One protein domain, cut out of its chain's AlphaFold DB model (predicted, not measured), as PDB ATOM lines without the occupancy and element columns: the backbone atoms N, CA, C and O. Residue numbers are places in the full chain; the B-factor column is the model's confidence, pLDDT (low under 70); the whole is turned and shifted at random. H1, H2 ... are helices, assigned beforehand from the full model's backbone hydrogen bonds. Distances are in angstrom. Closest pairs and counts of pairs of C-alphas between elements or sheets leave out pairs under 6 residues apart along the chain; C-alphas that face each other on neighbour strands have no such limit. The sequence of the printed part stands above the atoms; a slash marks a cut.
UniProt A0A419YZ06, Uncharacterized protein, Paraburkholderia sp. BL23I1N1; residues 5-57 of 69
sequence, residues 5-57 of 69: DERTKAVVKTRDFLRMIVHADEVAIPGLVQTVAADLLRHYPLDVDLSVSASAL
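What this domain is: This is residues 5 to 57 of the 69 residues of an uncharacterized protein of Paraburkholderia sp. BL23I1N1 (UniProt A0A419YZ06). A helical hairpin of two helices, H1 and H2, makes most of the length; residues 10 to 14 of H1 touch residues 37 to 41 at the last part of H2, and from there the two helices spread apart toward the loop of residues 23 to 29 that joins them. The shorter helix H3 sits off the opposite end of the rod from that loop, touching neither of the other two. The printed part has 53 residues with three named helices in the order H1, H2, H3 and no named strand, and its class is all helix. It is loose, with a radius of gyration of the C-alphas of 13.1 A, and spans 40 by 19 by 17 A.

How they stand to each other: The longest helix is H1, residues 5 to 22. It touches H2, residues 30 to 41, and the closest C-alphas, those of Ala 10 and Leu 40, are 5.3 A apart. H1 touches H2 with residues 10 to 14 alone, and H2 touches H1 with residues 37 to 41 alone. The two helices run opposite ways at a shallow tilt of 26 degrees, a helical hairpin. H3, residues 47 to 56, is apart from H1 and from H2. In H1, H2 and H3 every O i to N i+4 pair is within hydrogen-bond range.

Where its parts are: H1 is 26.0 A from first to last C-alpha and begins at C-alpha 5 (-3.510, -20.821, -37.452). H2 is 16.3 A long and begins at C-alpha 30 (-12.264, -45.858, -27.566). H3 is 14.1 A long and ends at C-alpha 56 (9.563, -17.144, -25.120).

The domain as a whole: The C-alphas of Glu 26 and Ala 56, the two farthest apart, are 39.6 A from each other. Residues 22 to 27 stand free, and so do residues 47 to 52, which belong to H3. The link from H1 to H2 is short and the one from H2 to H3 is tight; the printed part has no cut. The mean pLDDT of the printed part is 90.1, and residues 27 to 28 are under 70.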
ATOM      1  N   ASP A   5      -2.114 -20.826 -37.903       94.12
ATOM      2  CA  ASP A   5      -3.510 -20.821 -37.452       94.12
ATOM      3  C   ASP A   5      -4.045 -22.245 -37.230       94.12
ATOM      4  O   ASP A   5      -4.617 -22.530 -36.179       94.12
ATOM      5  N   GLU A   6      -3.785 -23.173 -38.156       93.62
ATOM      6  CA  GLU A   6      -4.165 -24.586 -38.000       93.62
ATOM      7  C   GLU A   6      -3.518 -25.224 -36.769       93.62
ATOM      8  O   GLU A   6      -4.199 -25.925 -36.018       93.62
ATOM      9  N   ARG A   7      -2.233 -24.940 -36.514       92.75
ATOM     10  CA  ARG A   7      -1.538 -25.458 -35.326       92.75
ATOM     11  C   ARG A   7      -2.122 -24.908 -34.029       92.75
ATOM     12  O   ARG A   7      -2.356 -25.654 -33.080       92.75
ATOM     13  N   THR A   8      -2.432 -23.614 -34.002       92.88
ATOM     14  CA  THR A   8      -3.082 -22.981 -32.844       92.88
ATOM     15  C   THR A   8      -4.466 -23.585 -32.597       92.88
ATOM     16  O   THR A   8      -4.794 -23.954 -31.467       92.88
ATOM     17  N   LYS A   9      -5.265 -23.764 -33.657       95.31
ATOM     18  CA  LYS A   9      -6.573 -24.429 -33.586       95.31
ATOM     19  C   LYS A   9      -6.459 -25.854 -33.052       95.31
ATOM     20  O   LYS A   9      -7.299 -26.248 -32.248       95.31
ATOM     21  N   ALA A  10      -5.438 -26.607 -33.457       94.62
ATOM     22  CA  ALA A  10      -5.207 -27.965 -32.979       94.62
ATOM     23  C   ALA A  10      -4.967 -28.017 -31.463       94.62
ATOM     24  O   ALA A  10      -5.613 -28.807 -30.775       94.62
ATOM     25  N   VAL A  11      -4.124 -27.132 -30.918       93.69
ATOM     26  CA  VAL A  11      -3.867 -27.048 -29.467       93.69
ATOM     27  C   VAL A  11      -5.140 -26.686 -28.697       93.69
ATOM     28  O   VAL A  11      -5.481 -27.345 -27.713       93.69
ATOM     29  N   VAL A  12      -5.883 -25.675 -29.163       96.06
ATOM     30  CA  VAL A  12      -7.135 -25.236 -28.519       96.06
ATOM     31  C   VAL A  12      -8.174 -26.357 -28.522       96.06
ATOM     32  O   VAL A  12      -8.708 -26.698 -27.467       96.06
ATOM     33  N   LYS A  13      -8.412 -26.981 -29.681       96.31
ATOM     34  CA  LYS A  13      -9.365 -28.091 -29.805       96.31
ATOM     35  C   LYS A  13      -8.944 -29.308 -28.984       96.31
ATOM     36  O   LYS A  13      -9.806 -29.942 -28.390       96.31
ATOM     37  N   THR A  14      -7.647 -29.609 -28.900       95.88
ATOM     38  CA  THR A  14      -7.132 -30.700 -28.055       95.88
ATOM     39  C   THR A  14      -7.423 -30.444 -26.585       95.88
ATOM     40  O   THR A  14      -7.942 -31.325 -25.907       95.88
ATOM     41  N   ARG A  15      -7.175 -29.229 -26.086       95.31
ATOM     42  CA  ARG A  15      -7.520 -28.859 -24.706       95.31
ATOM     43  C   ARG A  15      -9.012 -29.046 -24.428       95.31
ATOM     44  O   ARG A  15      -9.378 -29.590 -23.387       95.31
ATOM     45  N   ASP A  16      -9.865 -28.581 -25.332       95.62
ATOM     46  CA  ASP A  16     -11.317 -28.653 -25.151       95.62
ATOM     47  C   ASP A  16     -11.818 -30.107 -25.242       95.62
ATOM     48  O   ASP A  16     -12.655 -30.525 -24.444       95.62
ATOM     49  N   PHE A  17     -11.223 -30.912 -26.124       94.25
ATOM     50  CA  PHE A  17     -11.464 -32.351 -26.226       94.25
ATOM     51  C   PHE A  17     -11.065 -33.106 -24.949       94.25
ATOM     52  O   PHE A  17     -11.842 -33.911 -24.444       94.25
ATOM     53  N   LEU A  18      -9.900 -32.804 -24.365       93.06
ATOM     54  CA  LEU A  18      -9.473 -33.397 -23.094       93.06
ATOM     55  C   LEU A  18     -10.408 -33.014 -21.941       93.06
ATOM     56  O   LEU A  18     -10.765 -33.865 -21.132       93.06
ATOM     57  N   ARG A  19     -10.858 -31.753 -21.881       93.81
ATOM     58  CA  ARG A  19     -11.861 -31.321 -20.894       93.81
ATOM     59  C   ARG A  19     -13.163 -32.097 -21.044       93.81
ATOM     60  O   ARG A  19     -13.705 -32.531 -20.035       93.81
ATOM     61  N   MET A  20     -13.634 -32.290 -22.275       91.00
ATOM     62  CA  MET A  20     -14.823 -33.092 -22.558       91.00
ATOM     63  C   MET A  20     -14.653 -34.535 -22.065       91.00
ATOM     64  O   MET A  20     -15.539 -35.031 -21.383       91.00
ATOM     65  N   ILE A  21     -13.513 -35.178 -22.348       90.38
ATOM     66  CA  ILE A  21     -13.229 -36.548 -21.885       90.38
ATOM     67  C   ILE A  21     -13.272 -36.638 -20.356       90.38
ATOM     68  O   ILE A  21     -13.877 -37.558 -19.820       90.38
ATOM     69  N   VAL A  22     -12.658 -35.684 -19.652       89.19
ATOM     70  CA  VAL A  22     -12.601 -35.684 -18.179       89.19
ATOM     71  C   VAL A  22     -13.986 -35.558 -17.532       89.19
ATOM     72  O   VAL A  22     -14.182 -36.069 -16.435       89.19
ATOM     73  N   HIS A  23     -14.937 -34.888 -18.188       87.06
ATOM     74  CA  HIS A  23     -16.291 -34.668 -17.661       87.06
ATOM     75  C   HIS A  23     -17.339 -35.626 -18.252       87.06
ATOM     76  O   HIS A  23     -18.527 -35.461 -17.981       87.06
ATOM     77  N   ALA A  24     -16.937 -36.583 -19.091       83.94
ATOM     78  CA  ALA A  24     -17.860 -37.540 -19.685       83.94
ATOM     79  C   ALA A  24     -18.291 -38.585 -18.641       83.94
ATOM     80  O   ALA A  24     -17.447 -39.258 -18.055       83.94
ATOM     81  N   ASP A  25     -19.604 -38.712 -18.428       72.25
ATOM     82  CA  ASP A  25     -20.211 -39.599 -17.417       72.25
ATOM     83  C   ASP A  25     -20.281 -41.074 -17.883       72.25
ATOM     84  O   ASP A  25     -20.307 -41.996 -17.073       72.25
ATOM     85  N   GLU A  26     -20.239 -41.321 -19.202       71.62
ATOM     86  CA  GLU A  26     -20.252 -42.662 -19.808       71.62
ATOM     87  C   GLU A  26     -19.135 -42.880 -20.844       71.62
ATOM     88  O   GLU A  26     -18.602 -41.944 -21.445       71.62
ATOM     89  N   VAL A  27     -18.806 -44.166 -21.037       58.97
ATOM     90  CA  VAL A  27     -17.700 -44.719 -21.834       58.97
ATOM     91  C   VAL A  27     -17.575 -44.034 -23.191       58.97
ATOM     92  O   VAL A  27     -18.318 -44.309 -24.134       58.97
ATOM     93  N   ALA A  28     -16.557 -43.186 -23.324       68.75
ATOM     94  CA  ALA A  28     -16.125 -42.718 -24.626       68.75
ATOM     95  C   ALA A  28     -15.755 -43.939 -25.482       68.75
ATOM     96  O   ALA A  28     -14.919 -44.746 -25.075       68.75
ATOM     97  N   ILE A  29     -16.376 -44.089 -26.658       82.25
ATOM     98  CA  ILE A  29     -16.061 -45.175 -27.594       82.25
ATOM     99  C   ILE A  29     -14.562 -45.075 -27.915       82.25
ATOM    100  O   ILE A  29     -14.164 -44.104 -28.569       82.25
ATOM    101  N   PRO A  30     -13.715 -46.038 -27.498       84.31
ATOM    102  CA  PRO A  30     -12.264 -45.858 -27.566       84.31
ATOM    103  C   PRO A  30     -11.761 -45.546 -28.982       84.31
ATOM    104  O   PRO A  30     -10.887 -44.701 -29.162       84.31
ATOM    105  N   GLY A  31     -12.377 -46.152 -30.004       88.12
ATOM    106  CA  GLY A  31     -12.046 -45.892 -31.409       88.12
ATOM    107  C   GLY A  31     -12.378 -44.472 -31.882       88.12
ATOM    108  O   GLY A  31     -11.634 -43.900 -32.681       88.12
ATOM    109  N   LEU A  32     -13.446 -43.859 -31.360       89.06
ATOM    110  CA  LEU A  32     -13.776 -42.468 -31.675       89.06
ATOM    111  C   LEU A  32     -12.766 -41.518 -31.030       89.06
ATOM    112  O   LEU A  32     -12.290 -40.594 -31.687       89.06
ATOM    113  N   VAL A  33     -12.381 -41.789 -29.778       90.81
ATOM    114  CA  VAL A  33     -11.365 -40.995 -29.075       90.81
ATOM    115  C   VAL A  33     -10.037 -41.018 -29.828       90.81
ATOM    116  O   VAL A  33      -9.451 -39.964 -30.065       90.81
ATOM    117  N   GLN A  34      -9.595 -42.201 -30.261       91.69
ATOM    118  CA  GLN A  34      -8.367 -42.364 -31.043       91.69
ATOM    119  C   GLN A  34      -8.427 -41.622 -32.381       91.69
ATOM    120  O   GLN A  34      -7.462 -40.960 -32.759       91.69
ATOM    121  N   THR A  35      -9.562 -41.690 -33.080       94.25
ATOM    122  CA  THR A  35      -9.744 -41.013 -34.374       94.25
ATOM    123  C   THR A  35      -9.642 -39.495 -34.228       94.25
ATOM    124  O   THR A  35      -8.909 -38.850 -34.975       94.25
ATOM    125  N   VAL A  36     -10.335 -38.926 -33.237       93.12
ATOM    126  CA  VAL A  36     -10.297 -37.482 -32.968       93.12
ATOM    127  C   VAL A  36      -8.899 -37.050 -32.518       93.12
ATOM    128  O   VAL A  36      -8.384 -36.046 -33.006       93.12
ATOM    129  N   ALA A  37      -8.246 -37.828 -31.650       93.38
ATOM    130  CA  ALA A  37      -6.878 -37.552 -31.227       93.38
ATOM    131  C   ALA A  37      -5.895 -37.552 -32.412       93.38
ATOM    132  O   ALA A  37      -5.081 -36.639 -32.525       93.38
ATOM    133  N   ALA A  38      -5.989 -38.527 -33.322       94.06
ATOM    134  CA  ALA A  38      -5.117 -38.609 -34.494       94.06
ATOM    135  C   ALA A  38      -5.269 -37.398 -35.431       94.06
ATOM    136  O   ALA A  38      -4.273 -36.891 -35.950       94.06
ATOM    137  N   ASP A  39      -6.496 -36.912 -35.631       93.69
ATOM    138  CA  ASP A  39      -6.750 -35.728 -36.456       93.69
ATOM    139  C   ASP A  39      -6.201 -34.449 -35.808       93.69
ATOM    140  O   ASP A  39      -5.524 -33.650 -36.456       93.69
ATOM    141  N   LEU A  40      -6.401 -34.288 -34.498       93.50
ATOM    142  CA  LEU A  40      -5.879 -33.144 -33.750       93.50
ATOM    143  C   LEU A  40      -4.346 -33.125 -33.705       93.50
ATOM    144  O   LEU A  40      -3.737 -32.061 -33.835       93.50
ATOM    145  N   LEU A  41      -3.713 -34.293 -33.581       93.44
ATOM    146  CA  LEU A  41      -2.257 -34.408 -33.547       93.44
ATOM    147  C   LEU A  41      -1.595 -34.149 -34.909       93.44
ATOM    148  O   LEU A  41      -0.441 -33.731 -34.951       93.44
ATOM    149  N   ARG A  42      -2.317 -34.313 -36.029       92.31
ATOM    150  CA  ARG A  42      -1.798 -34.046 -37.387       92.31
ATOM    151  C   ARG A  42      -1.262 -32.625 -37.559       92.31
ATOM    152  O   ARG A  42      -0.349 -32.391 -38.348       92.31
ATOM    153  N   HIS A  43      -1.862 -31.679 -36.849       91.75
ATOM    154  CA  HIS A  43      -1.529 -30.263 -36.916       91.75
ATOM    155  C   HIS A  43      -0.861 -29.777 -35.626       91.75
ATOM    156  O   HIS A  43      -0.774 -28.576 -35.410       91.75
ATOM    157  N   TYR A  44      -0.410 -30.666 -34.742       90.88
ATOM    158  CA  TYR A  44       0.187 -30.242 -33.478       90.88
ATOM    159  C   TYR A  44       1.565 -29.589 -33.696       90.88
ATOM    160  O   TYR A  44       2.272 -29.953 -34.641       90.88
ATOM    161  N   PRO A  45       1.966 -28.615 -32.855       91.31
ATOM    162  CA  PRO A  45       3.329 -28.096 -32.858       91.31
ATOM    163  C   PRO A  45       4.371 -29.208 -32.673       91.31
ATOM    164  O   PRO A  45       4.136 -30.166 -31.937       91.31
ATOM    165  N   LEU A  46       5.526 -29.052 -33.322       89.81
ATOM    166  CA  LEU A  46       6.677 -29.938 -33.143       89.81
ATOM    167  C   LEU A  46       7.384 -29.647 -31.809       89.81
ATOM    168  O   LEU A  46       7.217 -28.571 -31.232       89.81
ATOM    169  N   ASP A  47       8.266 -30.541 -31.363       89.44
ATOM    170  CA  ASP A  47       9.032 -30.350 -30.118       89.44
ATOM    171  C   ASP A  47       9.833 -29.042 -30.106       89.44
ATOM    172  O   ASP A  47       9.891 -28.342 -29.095       89.44
ATOM    173  N   VAL A  48      10.407 -28.660 -31.253       89.81
ATOM    174  CA  VAL A  48      11.114 -27.380 -31.398       89.81
ATOM    175  C   VAL A  48      10.175 -26.184 -31.239       89.81
ATOM    176  O   VAL A  48      10.549 -25.203 -30.601       89.81
ATOM    177  N   ASP A  49       8.942 -26.268 -31.752       90.38
ATOM    178  CA  ASP A  49       7.947 -25.207 -31.586       90.38
ATOM    179  C   ASP A  49       7.583 -25.051 -30.100       90.38
ATOM    180  O   ASP A  49       7.490 -23.929 -29.596       90.38
ATOM    181  N   LEU A  50       7.414 -26.169 -29.384       90.00
ATOM    182  CA  LEU A  50       7.120 -26.183 -27.949       90.00
ATOM    183  C   LEU A  50       8.294 -25.640 -27.123       90.00
ATOM    184  O   LEU A  50       8.085 -24.811 -26.240       90.00
ATOM    185  N   SER A  51       9.528 -26.038 -27.439       91.50
ATOM    186  CA  SER A  51      10.737 -25.570 -26.751       91.50
ATOM    187  C   SER A  51      10.980 -24.067 -26.958       91.50
ATOM    188  O   SER A  51      11.267 -23.333 -26.004       91.50
ATOM    189  N   VAL A  52      10.798 -23.566 -28.184       92.62
ATOM    190  CA  VAL A  52      10.879 -22.126 -28.474       92.62
ATOM    191  C   VAL A  52       9.763 -21.371 -27.748       92.62
ATOM    192  O   VAL A  52      10.031 -20.346 -27.123       92.62
ATOM    193  N   SER A  53       8.534 -21.898 -27.751       90.31
ATOM    194  CA  SER A  53       7.397 -21.285 -27.047       90.31
ATOM    195  C   SER A  53       7.609 -21.224 -25.532       90.31
ATOM    196  O   SER A  53       7.311 -20.200 -24.920       90.31
ATOM    197  N   ALA A  54       8.175 -22.275 -24.931       92.56
ATOM    198  CA  ALA A  54       8.541 -22.315 -23.513       92.56
ATOM    199  C   ALA A  54       9.617 -21.290 -23.150       92.56
ATOM    200  O   ALA A  54       9.531 -20.628 -22.119       92.56
ATOM    201  N   SER A  55      10.605 -21.114 -24.024       92.38
ATOM    202  CA  SER A  55      11.652 -20.105 -23.833       92.38
ATOM    203  C   SER A  55      11.105 -18.679 -23.957       92.38
ATOM    204  O   SER A  55      11.523 -17.792 -23.219       92.38
ATOM    205  N   ALA A  56      10.161 -18.455 -24.876       94.50
ATOM    206  CA  ALA A  56       9.563 -17.144 -25.120       94.50
ATOM    207  C   ALA A  56       8.514 -16.743 -24.066       94.50
ATOM    208  O   ALA A  56       8.375 -15.559 -23.762       94.50
ATOM    209  N   LEU A  57       7.766 -17.706 -23.518       94.38
ATOM    210  CA  LEU A  57       6.665 -17.479 -22.574       94.38
ATOM    211  C   LEU A  57       6.774 -18.401 -21.342       94.38
ATOM    212  O   LEU A  57       5.883 -19.224 -21.112       94.38
TER     213      LEU A  57